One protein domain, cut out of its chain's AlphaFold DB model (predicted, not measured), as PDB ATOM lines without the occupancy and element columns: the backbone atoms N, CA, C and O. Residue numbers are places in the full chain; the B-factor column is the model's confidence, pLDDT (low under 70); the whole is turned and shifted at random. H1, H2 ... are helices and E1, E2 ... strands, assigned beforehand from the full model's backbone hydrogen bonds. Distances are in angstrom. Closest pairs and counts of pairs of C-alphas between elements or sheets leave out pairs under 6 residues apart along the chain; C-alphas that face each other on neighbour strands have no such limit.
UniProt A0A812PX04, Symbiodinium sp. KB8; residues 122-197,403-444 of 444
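AT A GLANCE: This is residues 122 to 197 and 403 to 444 of the 444 residues of a protein of Symbiodinium sp. KB8 (UniProt A0A812PX04). A small hairpin of two strands, E1 and E2, sits at one end of a body of four helices: H1, H3 and H4 lie in a row, neighbours running opposite ways, and H2 packs across H1 and H3 at steep angles. The printed part has 118 residues, in the order H1 H2 H3 E1 E2 H4, and is mostly helix; the sheet E1 - E2 is antiparallel. It is compact, with a radius of gyration of the C-alphas of 13.7 A and spans of 40 by 34 by 28 A.

HOW THE PARTS SIT: E1, residues 404 to 408, and E2, residues 416 to 418, form a hairpin, with N 405 and O 417 at 2.8 A and N 417 and O 407 at 2.9 A, within hydrogen-bond range. Of E2 and H4, residues 431 to 442, the closest C-alphas are those of Leu 418 and Ile 431, 6.4 A apart. H4 and H3, residues 174 to 190, touch at a shallow tilt of 20 degrees, opposite ways; the closest C-alphas, of Ile 431 and Ala 188, are 5.2 A apart. H3, with residues 176 to 183 alone, touches H1, residues 126 to 142, at a shallow tilt of 32 degrees, opposite ways; the closest C-alphas, of Ala 176 and Leu 136, are 5.8 A apart. H2, residues 157 to 167, touches H1 at a steep tilt of 45 degrees, closest at C-alphas 157 and 133, 5.3 A. H1 and H4 are apart. In H1 and H4 every O i to N i+4 pair is within hydrogen-bond range, in H2 6 of 7 and in H3 11 of 13.

IN THESE COORDINATES: E1 measures 9.5 A and E2 6.5 A. H1 measures 24.1 A from C-alpha 126 at (-59.895, 22.943, 75.011), H3 24.8 A, H2 15.2 A, and H4 16.4 A to C-alpha 442 at (-56.709, 48.051, 68.819).

THE WHOLE: The farthest C-alphas, of Gly 144 and Asp 197, are 42.1 A apart. Residues 198 to 402 are not printed; C-alphas 197 and 403 are 20.0 A apart across the cut. The links H1 to H2 and E2 to H4 are long. Mean pLDDT of the printed part is 82.6; 22 residues are under 70, among them 189 to 195 and 419 to 425.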
ATOM      1  N   ASP A 122     -57.215  23.367  66.135       63.06
ATOM      2  CA  ASP A 122     -56.984  24.768  66.452       63.06
ATOM      3  C   ASP A 122     -58.236  25.484  66.972       63.06
ATOM      4  O   ASP A 122     -58.165  26.307  67.889       63.06
ATOM      5  N   MET A 123     -59.394  25.126  66.412       67.06
ATOM      6  CA  MET A 123     -60.671  25.785  66.674       67.06
ATOM      7  C   MET A 123     -61.398  25.241  67.916       67.06
ATOM      8  O   MET A 123     -62.064  26.000  68.624       67.06
ATOM      9  N   PHE A 124     -61.236  23.950  68.221       68.00
ATOM     10  CA  PHE A 124     -61.922  23.254  69.316       68.00
ATOM     11  C   PHE A 124     -60.984  22.711  70.412       68.00
ATOM     12  O   PHE A 124     -61.474  22.093  71.360       68.00
ATOM     13  N   ASP A 125     -59.665  22.952  70.352       72.12
ATOM     14  CA  ASP A 125     -58.732  22.522  71.404       72.12
ATOM     15  C   ASP A 125     -59.029  23.247  72.724       72.12
ATOM     16  O   ASP A 125     -58.718  24.426  72.947       72.12
ATOM     17  N   GLN A 126     -59.619  22.492  73.651       72.94
ATOM     18  CA  GLN A 126     -59.895  22.943  75.011       72.94
ATOM     19  C   GLN A 126     -58.607  23.294  75.762       72.94
ATOM     20  O   GLN A 126     -58.611  24.216  76.574       72.94
ATOM     21  N   ARG A 127     -57.484  22.616  75.480       77.38
ATOM     22  CA  ARG A 127     -56.184  22.932  76.086       77.38
ATOM     23  C   ARG A 127     -55.634  24.240  75.544       77.38
ATOM     24  O   ARG A 127     -55.013  24.982  76.297       77.38
ATOM     25  N   ARG A 128     -55.820  24.542  74.256       81.81
ATOM     26  CA  ARG A 128     -55.478  25.852  73.683       81.81
ATOM     27  C   ARG A 128     -56.322  26.947  74.321       81.81
ATOM     28  O   ARG A 128     -55.748  27.904  74.822       81.81
ATOM     29  N   THR A 129     -57.638  26.758  74.399       82.25
ATOM     30  CA  THR A 129     -58.539  27.719  75.059       82.25
ATOM     31  C   THR A 129     -58.131  27.955  76.516       82.25
ATOM     32  O   THR A 129     -57.916  29.094  76.905       82.25
ATOM     33  N   ALA A 130     -57.880  26.895  77.291       84.94
ATOM     34  CA  ALA A 130     -57.418  27.021  78.673       84.94
ATOM     35  C   ALA A 130     -56.047  27.718  78.797       84.94
ATOM     36  O   ALA A 130     -55.825  28.473  79.742       84.94
ATOM     37  N   ARG A 131     -55.119  27.481  77.857       88.62
ATOM     38  CA  ARG A 131     -53.813  28.163  77.818       88.62
ATOM     39  C   ARG A 131     -53.962  29.652  77.523       88.62
ATOM     40  O   ARG A 131     -53.315  30.455  78.185       88.62
ATOM     41  N   GLU A 132     -54.792  30.014  76.555       89.44
ATOM     42  CA  GLU A 132     -55.055  31.410  76.202       89.44
ATOM     43  C   GLU A 132     -55.788  32.140  77.331       89.44
ATOM     44  O   GLU A 132     -55.363  33.225  77.716       89.44
ATOM     45  N   ASP A 133     -56.797  31.517  77.945       90.81
ATOM     46  CA  ASP A 133     -57.488  32.046  79.125       90.81
ATOM     47  C   ASP A 133     -56.513  32.273  80.291       90.81
ATOM     48  O   ASP A 133     -56.515  33.334  80.919       90.81
ATOM     49  N   ALA A 134     -55.626  31.308  80.557       92.69
ATOM     50  CA  ALA A 134     -54.587  31.449  81.572       92.69
ATOM     51  C   ALA A 134     -53.602  32.582  81.237       92.69
ATOM     52  O   ALA A 134     -53.223  33.346  82.123       92.69
ATOM     53  N   GLN A 135     -53.205  32.732  79.970       94.62
ATOM     54  CA  GLN A 135     -52.321  33.814  79.535       94.62
ATOM     55  C   GLN A 135     -52.989  35.187  79.660       94.62
ATOM     56  O   GLN A 135     -52.377  36.105  80.204       94.62
ATOM     57  N   LEU A 136     -54.247  35.329  79.227       95.12
ATOM     58  CA  LEU A 136     -55.032  36.552  79.413       95.12
ATOM     59  C   LEU A 136     -55.125  36.917  80.895       95.12
ATOM     60  O   LEU A 136     -54.909  38.074  81.263       95.12
ATOM     61  N   LEU A 137     -55.384  35.929  81.755       94.81
ATOM     62  CA  LEU A 137     -55.427  36.132  83.197       94.81
ATOM     63  C   LEU A 137     -54.084  36.633  83.744       94.81
ATOM     64  O   LEU A 137     -54.069  37.619  84.477       94.81
ATOM     65  N   VAL A 138     -52.964  36.018  83.350       95.69
ATOM     66  CA  VAL A 138     -51.612  36.453  83.747       95.69
ATOM     67  C   VAL A 138     -51.344  37.896  83.315       95.69
ATOM     68  O   VAL A 138     -50.874  38.693  84.128       95.69
ATOM     69  N   TYR A 139     -51.693  38.271  82.079       96.31
ATOM     70  CA  TYR A 139     -51.543  39.649  81.605       96.31
ATOM     71  C   TYR A 139     -52.357  40.641  82.441       96.31
ATOM     72  O   TYR A 139     -51.818  41.654  82.891       96.31
ATOM     73  N   MET A 140     -53.632  40.339  82.703       96.06
ATOM     74  CA  MET A 140     -54.499  41.203  83.511       96.06
ATOM     75  C   MET A 140     -54.059  41.275  84.981       96.06
ATOM     76  O   MET A 140     -54.223  42.319  85.614       96.06
ATOM     77  N   MET A 141     -53.498  40.195  85.538       94.75
ATOM     78  CA  MET A 141     -52.931  40.175  86.890       94.75
ATOM     79  C   MET A 141     -51.689  41.058  86.992       94.75
ATOM     80  O   MET A 141     -51.620  41.901  87.884       94.75
ATOM     81  N   HIS A 142     -50.730  40.901  86.076       95.00
ATOM     82  CA  HIS A 142     -49.499  41.696  86.072       95.00
ATOM     83  C   HIS A 142     -49.762  43.188  85.855       95.00
ATOM     84  O   HIS A 142     -49.091  44.017  86.462       95.00
ATOM     85  N   ALA A 143     -50.767  43.533  85.048       94.31
ATOM     86  CA  ALA A 143     -51.189  44.918  84.856       94.31
ATOM     87  C   ALA A 143     -51.992  45.494  86.042       94.31
ATOM     88  O   ALA A 143     -52.371  46.663  86.023       94.31
ATOM     89  N   GLY A 144     -52.317  44.684  87.061       95.69
ATOM     90  CA  GLY A 144     -53.200  45.096  88.155       95.69
ATOM     91  C   GLY A 144     -54.621  45.439  87.687       95.69
ATOM     92  O   GLY A 144     -55.329  46.187  88.361       95.69
ATOM     93  N   ALA A 145     -55.046  44.914  86.533       95.25
ATOM     94  CA  ALA A 145     -56.297  45.283  85.875       95.25
ATOM     95  C   ALA A 145     -57.519  44.544  86.453       95.25
ATOM     96  O   ALA A 145     -58.630  45.077  86.462       95.25
ATOM     97  N   LEU A 146     -57.328  43.338  87.009       94.12
ATOM     98  CA  LEU A 146     -58.428  42.507  87.532       94.12
ATOM     99  C   LEU A 146     -59.241  43.157  88.658       94.12
ATOM    100  O   LEU A 146     -60.413  42.822  88.842       94.12
ATOM    101  N   GLN A 147     -58.653  44.085  89.416       95.19
ATOM    102  CA  GLN A 147     -59.374  44.789  90.480       95.19
ATOM    103  C   GLN A 147     -60.523  45.652  89.940       95.19
ATOM    104  O   GLN A 147     -61.516  45.837  90.642       95.19
ATOM    105  N   PHE A 148     -60.414  46.116  88.689       93.69
ATOM    106  CA  PHE A 148     -61.428  46.932  88.021       93.69
ATOM    107  C   PHE A 148     -62.536  46.088  87.387       93.69
ATOM    108  O   PHE A 148     -63.630  46.595  87.166       93.69
ATOM    109  N   VAL A 149     -62.288  44.798  87.140       91.44
ATOM    110  CA  VAL A 149     -63.260  43.893  86.520       91.44
ATOM    111  C   VAL A 149     -64.410  43.585  87.497       91.44
ATOM    112  O   VAL A 149     -64.139  43.198  88.648       91.44
ATOM    113  N   PRO A 150     -65.688  43.690  87.070       90.44
ATOM    114  CA  PRO A 150     -66.848  43.280  87.861       90.44
ATOM    115  C   PRO A 150     -66.736  41.835  88.350       90.44
ATOM    116  O   PRO A 150     -66.301  40.951  87.612       90.44
ATOM    117  N   ARG A 151     -67.154  41.571  89.595       88.94
ATOM    118  CA  ARG A 151     -66.983  40.250  90.234       88.94
ATOM    119  C   ARG A 151     -67.563  39.110  89.398       88.94
ATOM    120  O   ARG A 151     -66.930  38.063  89.322       88.94
ATOM    121  N   GLN A 152     -68.701  39.329  88.741       86.19
ATOM    122  CA  GLN A 152     -69.356  38.319  87.909       86.19
ATOM    123  C   GLN A 152     -68.570  37.925  86.643       86.19
ATOM    124  O   GLN A 152     -68.888  36.906  86.041       86.19
ATOM    125  N   TYR A 153     -67.564  38.702  86.223       87.75
ATOM    126  CA  TYR A 153     -66.764  38.409  85.024       87.75
ATOM    127  C   TYR A 153     -65.403  37.796  85.355       87.75
ATOM    128  O   TYR A 153     -64.805  37.165  84.495       87.75
ATOM    129  N   ARG A 154     -64.928  37.916  86.604       89.19
ATOM    130  CA  ARG A 154     -63.557  37.536  87.006       89.19
ATOM    131  C   ARG A 154     -63.214  36.058  86.819       89.19
ATOM    132  O   ARG A 154     -62.037  35.728  86.752       89.19
ATOM    133  N   SER A 155     -64.211  35.177  86.774       87.56
ATOM    134  CA  SER A 155     -64.013  33.743  86.529       87.56
ATOM    135  C   SER A 155     -63.853  33.391  85.047       87.56
ATOM    136  O   SER A 155     -63.589  32.237  84.734       87.56
ATOM    137  N   ASP A 156     -64.044  34.355  84.148       89.44
ATOM    138  CA  ASP A 156     -63.964  34.196  82.698       89.44
ATOM    139  C   ASP A 156     -62.931  35.207  82.161       89.44
ATOM    140  O   ASP A 156     -63.223  36.409  82.063       89.44
ATOM    141  N   PRO A 157     -61.685  34.767  81.890       92.56
ATOM    142  CA  PRO A 157     -60.610  35.661  81.472       92.56
ATOM    143  C   PRO A 157     -60.900  36.400  80.167       92.56
ATOM    144  O   PRO A 157     -60.594  37.591  80.069       92.56
ATOM    145  N   LEU A 158     -61.539  35.751  79.192       90.50
ATOM    146  CA  LEU A 158     -61.911  36.403  77.941       90.50
ATOM    147  C   LEU A 158     -62.979  37.476  78.178       90.50
ATOM    148  O   LEU A 158     -62.833  38.606  77.713       90.50
ATOM    149  N   ARG A 159     -64.018  37.173  78.964       88.00
ATOM    150  CA  ARG A 159     -65.059  38.149  79.336       88.00
ATOM    151  C   ARG A 159     -64.486  39.325  80.128       88.00
ATOM    152  O   ARG A 159     -64.862  40.471  79.889       88.00
ATOM    153  N   SER A 160     -63.550  39.051  81.036       91.75
ATOM    154  CA  SER A 160     -62.810  40.067  81.795       91.75
ATOM    155  C   SER A 160     -61.999  40.981  80.875       91.75
ATOM    156  O   SER A 160     -62.070  42.204  81.011       91.75
ATOM    157  N   PHE A 161     -61.281  40.399  79.909       94.06
ATOM    158  CA  PHE A 161     -60.518  41.147  78.915       94.06
ATOM    159  C   PHE A 161     -61.430  42.041  78.074       94.06
ATOM    160  O   PHE A 161     -61.168  43.232  77.949       94.06
ATOM    161  N   LEU A 162     -62.520  41.492  77.528       91.06
ATOM    162  CA  LEU A 162     -63.461  42.237  76.685       91.06
ATOM    163  C   LEU A 162     -64.066  43.442  77.415       91.06
ATOM    164  O   LEU A 162     -64.214  44.512  76.825       91.06
ATOM    165  N   TRP A 163     -64.368  43.292  78.707       90.56
ATOM    166  CA  TRP A 163     -64.829  44.398  79.542       90.56
ATOM    167  C   TRP A 163     -63.747  45.476  79.706       90.56
ATOM    168  O   TRP A 163     -64.011  46.659  79.489       90.56
ATOM    169  N   LEU A 164     -62.509  45.081  80.028       92.62
ATOM    170  CA  LEU A 164     -61.382  46.013  80.150       92.62
ATOM    171  C   LEU A 164     -61.065  46.712  78.824       92.62
ATOM    172  O   LEU A 164     -60.763  47.897  78.834       92.62
ATOM    173  N   ALA A 165     -61.182  46.022  77.690       92.62
ATOM    174  CA  ALA A 165     -60.891  46.576  76.370       92.62
ATOM    175  C   ALA A 165     -61.788  47.769  76.023       92.62
ATOM    176  O   ALA A 165     -61.356  48.672  75.309       92.62
ATOM    177  N   VAL A 166     -63.017  47.794  76.544       89.81
ATOM    178  CA  VAL A 166     -63.938  48.921  76.358       89.81
ATOM    179  C   VAL A 166     -63.774  49.969  77.453       89.81
ATOM    180  O   VAL A 166     -63.772  51.160  77.159       89.81
ATOM    181  N   GLN A 167     -63.645  49.544  78.711       90.25
ATOM    182  CA  GLN A 167     -63.715  50.458  79.854       90.25
ATOM    183  C   GLN A 167     -62.371  51.082  80.233       90.25
ATOM    184  O   GLN A 167     -62.339  52.180  80.783       90.25
ATOM    185  N   ARG A 168     -61.274  50.345  80.031       92.50
ATOM    186  CA  ARG A 168     -59.931  50.634  80.557       92.50
ATOM    187  C   ARG A 168     -58.840  50.084  79.634       92.50
ATOM    188  O   ARG A 168     -57.963  49.334  80.073       92.50
ATOM    189  N   LYS A 169     -58.916  50.406  78.335       93.44
ATOM    190  CA  LYS A 169     -58.006  49.859  77.308       93.44
ATOM    191  C   LYS A 169     -56.531  50.103  77.634       93.44
ATOM    192  O   LYS A 169     -55.683  49.279  77.317       93.44
ATOM    193  N   GLU A 170     -56.241  51.209  78.313       94.56
ATOM    194  CA  GLU A 170     -54.911  51.626  78.751       94.56
ATOM    195  C   GLU A 170     -54.258  50.667  79.757       94.56
ATOM    196  O   GLU A 170     -53.042  50.696  79.926       94.56
ATOM    197  N   LEU A 171     -55.046  49.809  80.414       94.75
ATOM    198  CA  LEU A 171     -54.549  48.804  81.354       94.75
ATOM    199  C   LEU A 171     -54.177  47.479  80.675       94.75
ATOM    200  O   LEU A 171     -53.705  46.563  81.349       94.75
ATOM    201  N   LEU A 172     -54.415  47.335  79.368       94.56
ATOM    202  CA  LEU A 172     -54.190  46.086  78.650       94.56
ATOM    203  C   LEU A 172     -52.854  46.116  77.897       94.56
ATOM    204  O   LEU A 172     -52.671  46.955  77.013       94.56
ATOM    205  N   PRO A 173     -51.925  45.188  78.189       93.19
ATOM    206  CA  PRO A 173     -50.664  45.104  77.463       93.19
ATOM    207  C   PRO A 173     -50.890  44.624  76.024       93.19
ATOM    208  O   PRO A 173     -51.804  43.842  75.761       93.19
ATOM    209  N   GLU A 174     -50.014  45.031  75.101       89.62
ATOM    210  CA  GLU A 174     -50.132  44.718  73.666       89.62
ATOM    211  C   GLU A 174     -50.292  43.212  73.393       89.62
ATOM    212  O   GLU A 174     -51.199  42.812  72.668       89.62
ATOM    213  N   GLY A 175     -49.509  42.360  74.067       89.75
ATOM    214  CA  GLY A 175     -49.591  40.902  73.899       89.75
ATOM    215  C   GLY A 175     -50.933  40.275  74.310       89.75
ATOM    216  O   GLY A 175     -51.289  39.213  73.804       89.75
ATOM    217  N   ALA A 176     -51.717  40.928  75.176       93.44
ATOM    218  CA  ALA A 176     -53.049  40.441  75.536       93.44
ATOM    219  C   ALA A 176     -54.066  40.649  74.398       93.44
ATOM    220  O   ALA A 176     -54.987  39.845  74.249       93.44
ATOM    221  N   TRP A 177     -53.878  41.679  73.564       92.00
ATOM    222  CA  TRP A 177     -54.750  41.951  72.419       92.00
ATOM    223  C   TRP A 177     -54.660  40.871  71.350       92.00
ATOM    224  O   TRP A 177     -55.695  40.458  70.833       92.00
ATOM    225  N   ASP A 178     -53.456  40.389  71.039       87.75
ATOM    226  CA  ASP A 178     -53.265  39.325  70.047       87.75
ATOM    227  C   ASP A 178     -53.987  38.037  70.458       87.75
ATOM    228  O   ASP A 178     -54.720  37.447  69.662       87.75
ATOM    229  N   ILE A 179     -53.847  37.643  71.727       89.69
ATOM    230  CA  ILE A 179     -54.493  36.443  72.271       89.69
ATOM    231  C   ILE A 179     -56.012  36.604  72.291       89.69
ATOM    232  O   ILE A 179     -56.733  35.693  71.880       89.69
ATOM    233  N   ALA A 180     -56.518  37.754  72.741       89.44
ATOM    234  CA  ALA A 180     -57.952  37.997  72.812       89.44
ATOM    235  C   ALA A 180     -58.599  38.071  71.424       89.44
ATOM    236  O   ALA A 180     -59.656  37.480  71.220       89.44
ATOM    237  N   LEU A 181     -57.960  38.737  70.455       84.44
ATOM    238  CA  LEU A 181     -58.429  38.776  69.069       84.44
ATOM    239  C   LEU A 181     -58.479  37.373  68.464       84.44
ATOM    240  O   LEU A 181     -59.503  37.002  67.893       84.44
ATOM    241  N   ALA A 182     -57.426  36.571  68.648       81.31
ATOM    242  CA  ALA A 182     -57.405  35.184  68.193       81.31
ATOM    243  C   ALA A 182     -58.508  34.344  68.864       81.31
ATOM    244  O   ALA A 182     -59.217  33.600  68.186       81.31
ATOM    245  N   SER A 183     -58.704  34.508  70.176       84.50
ATOM    246  CA  SER A 183     -59.732  33.800  70.952       84.50
ATOM    247  C   SER A 183     -61.147  34.166  70.498       84.50
ATOM    248  O   SER A 183     -61.970  33.283  70.263       84.50
ATOM    249  N   VAL A 184     -61.434  35.462  70.328       82.38
ATOM    250  CA  VAL A 184     -62.735  35.958  69.861       82.38
ATOM    251  C   VAL A 184     -63.003  35.524  68.432       82.38
ATOM    252  O   VAL A 184     -64.099  35.046  68.161       82.38
ATOM    253  N   ALA A 185     -62.030  35.651  67.527       74.75
ATOM    254  CA  ALA A 185     -62.179  35.208  66.145       74.75
ATOM    255  C   ALA A 185     -62.465  33.702  66.077       74.75
ATOM    256  O   ALA A 185     -63.404  33.285  65.398       74.75
ATOM    257  N   ARG A 186     -61.729  32.892  66.851       77.56
ATOM    258  CA  ARG A 186     -61.965  31.448  66.953       77.56
ATOM    259  C   ARG A 186     -63.367  31.137  67.458       77.56
ATOM    260  O   ARG A 186     -64.092  30.380  66.827       77.56
ATOM    261  N   GLN A 187     -63.776  31.731  68.575       76.88
ATOM    262  CA  GLN A 187     -65.096  31.472  69.147       76.88
ATOM    263  C   GLN A 187     -66.225  32.004  68.257       76.88
ATOM    264  O   GLN A 187     -67.265  31.359  68.150       76.88
ATOM    265  N   ALA A 188     -66.020  33.133  67.571       72.25
ATOM    266  CA  ALA A 188     -66.955  33.658  66.583       72.25
ATOM    267  C   ALA A 188     -67.171  32.662  65.454       72.25
ATOM    268  O   ALA A 188     -68.302  32.339  65.097       72.25
ATOM    269  N   TRP A 189     -66.078  32.128  64.937       69.12
ATOM    270  CA  TRP A 189     -66.124  31.095  63.929       69.12
ATOM    271  C   TRP A 189     -66.809  29.822  64.451       69.12
ATOM    272  O   TRP A 189     -67.663  29.270  63.766       69.12
ATOM    273  N   CYS A 190     -66.565  29.430  65.710       68.69
ATOM    274  CA  CYS A 190     -67.264  28.314  66.352       68.69
ATOM    275  C   CYS A 190     -68.795  28.463  66.387       68.69
ATOM    276  O   CYS A 190     -69.505  27.459  66.380       68.69
ATOM    277  N   THR A 191     -69.318  29.694  66.391       67.25
ATOM    278  CA  THR A 191     -70.769  29.947  66.351       67.25
ATOM    279  C   THR A 191     -71.399  29.848  64.963       67.25
ATOM    280  O   THR A 191     -72.623  29.906  64.863       67.25
ATOM    281  N   GLN A 192     -70.601  29.694  63.902       66.12
ATOM    282  CA  GLN A 192     -71.118  29.512  62.541       66.12
ATOM    283  C   GLN A 192     -71.639  28.093  62.298       66.12
ATOM    284  O   GLN A 192     -72.450  27.889  61.399       66.12
ATOM    285  N   TRP A 193     -71.196  27.121  63.094       69.06
ATOM    286  CA  TRP A 193     -71.655  25.747  62.969       69.06
ATOM    287  C   TRP A 193     -73.017  25.535  63.607       69.06
ATOM    288  O   TRP A 193     -73.248  25.925  64.756       69.06
ATOM    289  N   ASP A 194     -73.888  24.825  62.892       68.94
ATOM    290  CA  ASP A 194     -75.105  24.287  63.477       68.94
ATOM    291  C   ASP A 194     -74.723  23.262  64.570       68.94
ATOM    292  O   ASP A 194     -74.012  22.285  64.296       68.94
ATOM    293  N   PRO A 195     -75.169  23.443  65.830       69.81
ATOM    294  CA  PRO A 195     -74.969  22.454  66.885       69.81
ATOM    295  C   PRO A 195     -75.519  21.064  66.543       69.81
ATOM    296  O   PRO A 195     -75.110  20.077  67.154       69.81
ATOM    297  N   GLU A 196     -76.488  20.975  65.635       71.44
ATOM    298  CA  GLU A 196     -76.979  19.722  65.077       71.44
ATOM    299  C   GLU A 196     -75.919  19.044  64.209       71.44
ATOM    300  O   GLU A 196     -75.658  17.860  64.404       71.44
ATOM    301  N   ASP A 197     -75.247  19.779  63.326       70.75
ATOM    302  CA  ASP A 197     -74.237  19.211  62.432       70.75
ATOM    303  C   ASP A 197     -72.988  18.754  63.193       70.75
ATOM    304  O   ASP A 197     -72.460  17.675  62.922       70.75
ATOM    305  N   ALA A 403     -71.495  31.963  77.203       56.56
ATOM    306  CA  ALA A 403     -72.867  32.178  77.626       56.56
ATOM    307  C   ALA A 403     -73.529  33.170  76.657       56.56
ATOM    308  O   ALA A 403     -73.184  34.350  76.620       56.56
ATOM    309  N   ALA A 404     -74.442  32.675  75.825       59.69
ATOM    310  CA  ALA A 404     -75.260  33.516  74.970       59.69
ATOM    311  C   ALA A 404     -76.422  34.066  75.799       59.69
ATOM    312  O   ALA A 404     -77.071  33.336  76.549       59.69
ATOM    313  N   SER A 405     -76.688  35.357  75.649       67.88
ATOM    314  CA  SER A 405     -77.917  35.976  76.128       67.88
ATOM    315  C   SER A 405     -79.084  35.519  75.237       67.88
ATOM    316  O   SER A 405     -78.894  35.339  74.031       67.88
ATOM    317  N   PRO A 406     -80.314  35.381  75.766       70.25
ATOM    318  CA  PRO A 406     -81.503  35.187  74.931       70.25
ATOM    319  C   PRO A 406     -81.809  36.406  74.035       70.25
ATOM    320  O   PRO A 406     -82.657  36.330  73.147       70.25
ATOM    321  N   GLN A 407     -81.143  37.542  74.262       76.38
ATOM    322  CA  GLN A 407     -81.308  38.761  73.476       76.38
ATOM    323  C   GLN A 407     -80.626  38.654  72.104       76.38
ATOM    324  O   GLN A 407     -79.563  38.049  71.952       76.38
ATOM    325  N   ARG A 408     -81.214  39.306  71.094       81.62
ATOM    326  CA  ARG A 408     -80.562  39.484  69.792       81.62
ATOM    327  C   ARG A 408     -79.451  40.522  69.881       81.62
ATOM    328  O   ARG A 408     -79.503  41.453  70.675       81.62
ATOM    329  N   CYS A 409     -78.472  40.358  69.006       83.44
ATOM    330  CA  CYS A 409     -77.410  41.315  68.754       83.44
ATOM    331  C   CYS A 409     -77.945  42.738  68.516       83.44
ATOM    332  O   CYS A 409     -78.687  42.977  67.562       83.44
ATOM    333  N   ALA A 410     -77.520  43.695  69.343       84.25
ATOM    334  CA  ALA A 410     -77.999  45.076  69.276       84.25
ATOM    335  C   ALA A 410     -77.651  45.823  67.978       84.25
ATOM    336  O   ALA A 410     -78.310  46.793  67.624       84.25
ATOM    337  N   THR A 411     -76.647  45.361  67.230       82.00
ATOM    338  CA  THR A 411     -76.261  45.949  65.935       82.00
ATOM    339  C   THR A 411     -77.174  45.518  64.779       82.00
ATOM    340  O   THR A 411     -76.879  45.807  63.622       82.00
ATOM    341  N   GLY A 412     -78.258  44.783  65.063       77.81
ATOM    342  CA  GLY A 412     -79.179  44.248  64.055       77.81
ATOM    343  C   GLY A 412     -78.670  42.984  63.355       77.81
ATOM    344  O   GLY A 412     -79.285  42.510  62.400       77.81
ATOM    345  N   CYS A 413     -77.553  42.417  63.815       79.50
ATOM    346  CA  CYS A 413     -77.007  41.193  63.248       79.50
ATOM    347  C   CYS A 413     -77.844  39.954  63.632       79.50
ATOM    348  O   CYS A 413     -78.515  39.933  64.663       79.50
ATOM    349  N   LYS A 414     -77.813  38.891  62.812       72.38
ATOM    350  CA  LYS A 414     -78.645  37.685  63.028       72.38
ATOM    351  C   LYS A 414     -78.225  36.822  64.235       72.38
ATOM    352  O   LYS A 414     -78.967  35.919  64.602       72.38
ATOM    353  N   GLY A 415     -77.065  37.081  64.844       67.19
ATOM    354  CA  GLY A 415     -76.537  36.288  65.959       67.19
ATOM    355  C   GLY A 415     -77.193  36.597  67.310       67.19
ATOM    356  O   GLY A 415     -77.682  37.706  67.545       67.19
ATOM    357  N   LEU A 416     -77.150  35.628  68.229       69.94
ATOM    358  CA  LEU A 416     -77.460  35.871  69.639       69.94
ATOM    359  C   LEU A 416     -76.394  36.784  70.246       69.94
ATOM    360  O   LEU A 416     -75.204  36.669  69.936       69.94
ATOM    361  N   ALA A 417     -76.823  37.719  71.088       72.88
ATOM    362  CA  ALA A 417     -75.888  38.533  71.839       72.88
ATOM    363  C   ALA A 417     -75.126  37.650  72.832       72.88
ATOM    364  O   ALA A 417     -75.683  36.704  73.392       72.88
ATOM    365  N   LEU A 418     -73.855  37.956  73.079       73.56
ATOM    366  CA  LEU A 418     -73.178  37.367  74.227       73.56
ATOM    367  C   LEU A 418     -73.846  37.879  75.498       73.56
ATOM    368  O   LEU A 418     -74.349  39.004  75.525       73.56
ATOM    369  N   ASP A 419     -73.833  37.090  76.566       66.44
ATOM    370  CA  ASP A 419     -74.093  37.616  77.899       66.44
ATOM    371  C   ASP A 419     -72.897  38.474  78.334       66.44
ATOM    372  O   ASP A 419     -72.146  38.130  79.230       66.44
ATOM    373  N   LEU A 420     -72.639  39.569  77.631       67.19
ATOM    374  CA  LEU A 420     -71.585  40.518  77.935       67.19
ATOM    375  C   LEU A 420     -72.009  41.882  77.414       67.19
ATOM    376  O   LEU A 420     -72.125  42.102  76.206       67.19
ATOM    377  N   GLU A 421     -72.241  42.787  78.350       63.62
ATOM    378  CA  GLU A 421     -72.466  44.195  78.058       63.62
ATOM    379  C   GLU A 421     -71.102  44.850  77.850       63.62
ATOM    380  O   GLU A 421     -70.169  44.625  78.626       63.62
ATOM    381  N   ALA A 422     -70.966  45.626  76.779       59.41
ATOM    382  CA  ALA A 422     -69.723  46.336  76.487       59.41
ATOM    383  C   ALA A 422     -69.454  47.487  77.483       59.41
ATOM    384  O   ALA A 422     -68.308  47.885  77.687       59.41
ATOM    385  N   ALA A 423     -70.493  47.943  78.176       63.88
ATOM    386  CA  ALA A 423     -70.482  48.839  79.325       63.88
ATOM    387  C   ALA A 423     -71.742  48.570  80.165       63.88
ATOM    388  O   ALA A 423     -72.694  48.015  79.616       63.88
ATOM    389  N   PRO A 424     -71.798  48.973  81.448       64.06
ATOM    390  CA  PRO A 424     -73.079  49.092  82.143       64.06
ATOM    391  C   PRO A 424     -74.060  49.882  81.265       64.06
ATOM    392  O   PRO A 424     -73.690  50.933  80.743       64.06
ATOM    393  N   ASP A 425     -75.256  49.338  81.048       69.06
ATOM    394  CA  ASP A 425     -76.326  49.928  80.225       69.06
ATOM    395  C   ASP A 425     -76.078  49.958  78.698       69.06
ATOM    396  O   ASP A 425     -76.949  50.395  77.940       69.06
ATOM    397  N   GLU A 426     -74.945  49.442  78.199       77.81
ATOM    398  CA  GLU A 426     -74.752  49.231  76.758       77.81
ATOM    399  C   GLU A 426     -75.459  47.960  76.277       77.81
ATOM    400  O   GLU A 426     -75.460  46.905  76.917       77.81
ATOM    401  N   ALA A 427     -76.009  48.040  75.069       77.56
ATOM    402  CA  ALA A 427     -76.702  46.920  74.466       77.56
ATOM    403  C   ALA A 427     -75.734  45.761  74.145       77.56
ATOM    404  O   ALA A 427     -74.654  45.952  73.578       77.56
ATOM    405  N   LYS A 428     -76.136  44.533  74.490       84.31
ATOM    406  CA  LYS A 428     -75.331  43.325  74.272       84.31
ATOM    407  C   LYS A 428     -75.176  43.038  72.773       84.31
ATOM    408  O   LYS A 428     -76.127  43.121  71.991       84.31
ATOM    409  N   VAL A 429     -73.973  42.650  72.356       83.31
ATOM    410  CA  VAL A 429     -73.659  42.339  70.951       83.31
ATOM    411  C   VAL A 429     -73.163  40.903  70.801       83.31
ATOM    412  O   VAL A 429     -72.691  40.293  71.760       83.31
ATOM    413  N   CYS A 430     -73.301  40.323  69.606       83.56
ATOM    414  CA  CYS A 430     -72.803  38.970  69.350       83.56
ATOM    415  C   CYS A 430     -71.269  38.937  69.257       83.56
ATOM    416  O   CYS A 430     -70.617  39.967  69.064       83.56
ATOM    417  N   ILE A 431     -70.702  37.734  69.299       81.88
ATOM    418  CA  ILE A 431     -69.256  37.500  69.202       81.88
ATOM    419  C   ILE A 431     -68.625  38.055  67.906       81.88
ATOM    420  O   ILE A 431     -67.547  38.636  67.958       81.88
ATOM    421  N   HIS A 432     -69.323  38.021  66.762       80.75
ATOM    422  CA  HIS A 432     -68.832  38.631  65.512       80.75
ATOM    423  C   HIS A 432     -68.776  40.163  65.566       80.75
ATOM    424  O   HIS A 432     -67.951  40.799  64.911       80.75
ATOM    425  N   CYS A 433     -69.687  40.793  66.308       85.06
ATOM    426  CA  CYS A 433     -69.641  42.240  66.513       85.06
ATOM    427  C   CYS A 433     -68.539  42.616  67.501       85.06
ATOM    428  O   CYS A 433     -67.888  43.637  67.306       85.06
ATOM    429  N   TRP A 434     -68.285  41.764  68.496       86.06
ATOM    430  CA  TRP A 434     -67.129  41.891  69.377       86.06
ATOM    431  C   TRP A 434     -65.803  41.781  68.631       86.06
ATOM    432  O   TRP A 434     -64.937  42.617  68.866       86.06
ATOM    433  N   GLN A 435     -65.665  40.840  67.691       83.56
ATOM    434  CA  GLN A 435     -64.467  40.728  66.852       83.56
ATOM    435  C   GLN A 435     -64.154  42.057  66.148       83.56
ATOM    436  O   GLN A 435     -63.089  42.633  66.354       83.56
ATOM    437  N   ARG A 436     -65.129  42.598  65.404       84.50
ATOM    438  CA  ARG A 436     -64.980  43.879  64.689       84.50
ATOM    439  C   ARG A 436     -64.695  45.050  65.632       84.50
ATOM    440  O   ARG A 436     -63.903  45.928  65.306       84.50
ATOM    441  N   ARG A 437     -65.341  45.076  66.803       88.00
ATOM    442  CA  ARG A 437     -65.129  46.126  67.811       88.00
ATOM    443  C   ARG A 437     -63.713  46.068  68.381       88.00
ATOM    444  O   ARG A 437     -63.089  47.114  68.499       88.00
ATOM    445  N   LEU A 438     -63.196  44.882  68.702       87.44
ATOM    446  CA  LEU A 438     -61.823  44.725  69.186       87.44
ATOM    447  C   LEU A 438     -60.786  45.136  68.140       87.44
ATOM    448  O   LEU A 438     -59.826  45.818  68.485       87.44
ATOM    449  N   GLU A 439     -60.984  44.752  66.876       84.75
ATOM    450  CA  GLU A 439     -60.105  45.156  65.771       84.75
ATOM    451  C   GLU A 439     -60.045  46.686  65.648       84.75
ATOM    452  O   GLU A 439     -58.960  47.260  65.554       84.75
ATOM    453  N   ALA A 440     -61.199  47.359  65.735       87.94
ATOM    454  CA  ALA A 440     -61.272  48.817  65.724       87.94
ATOM    455  C   ALA A 440     -60.614  49.454  66.962       87.94
ATOM    456  O   ALA A 440     -59.886  50.435  66.829       87.94
ATOM    457  N   LEU A 441     -60.839  48.890  68.155       87.56
ATOM    458  CA  LEU A 441     -60.273  49.401  69.408       87.56
ATOM    459  C   LEU A 441     -58.748  49.306  69.437       87.56
ATOM    460  O   LEU A 441     -58.106  50.243  69.903       87.56
ATOM    461  N   ARG A 442     -58.168  48.221  68.910       86.44
ATOM    462  CA  ARG A 442     -56.709  48.051  68.819       86.44
ATOM    463  C   ARG A 442     -56.049  49.103  67.923       86.44
ATOM    464  O   ARG A 442     -54.908  49.477  68.168       86.44
ATOM    465  N   GLY A 443     -56.746  49.553  66.878       81.31
ATOM    466  CA  GLY A 443     -56.250  50.574  65.951       81.31
ATOM    467  C   GLY A 443     -56.391  52.020  66.445       81.31
ATOM    468  O   GLY A 443     -55.915  52.925  65.761       81.31
ATOM    469  N   SER A 444     -57.050  52.238  67.590       76.69
ATOM    470  CA  SER A 444     -57.313  53.549  68.213       76.69
ATOM    471  C   SER A 444     -56.491  53.757  69.472       76.69
ATOM    472  O   SER A 444     -56.284  54.927  69.859       76.69
TER     473      SER A 444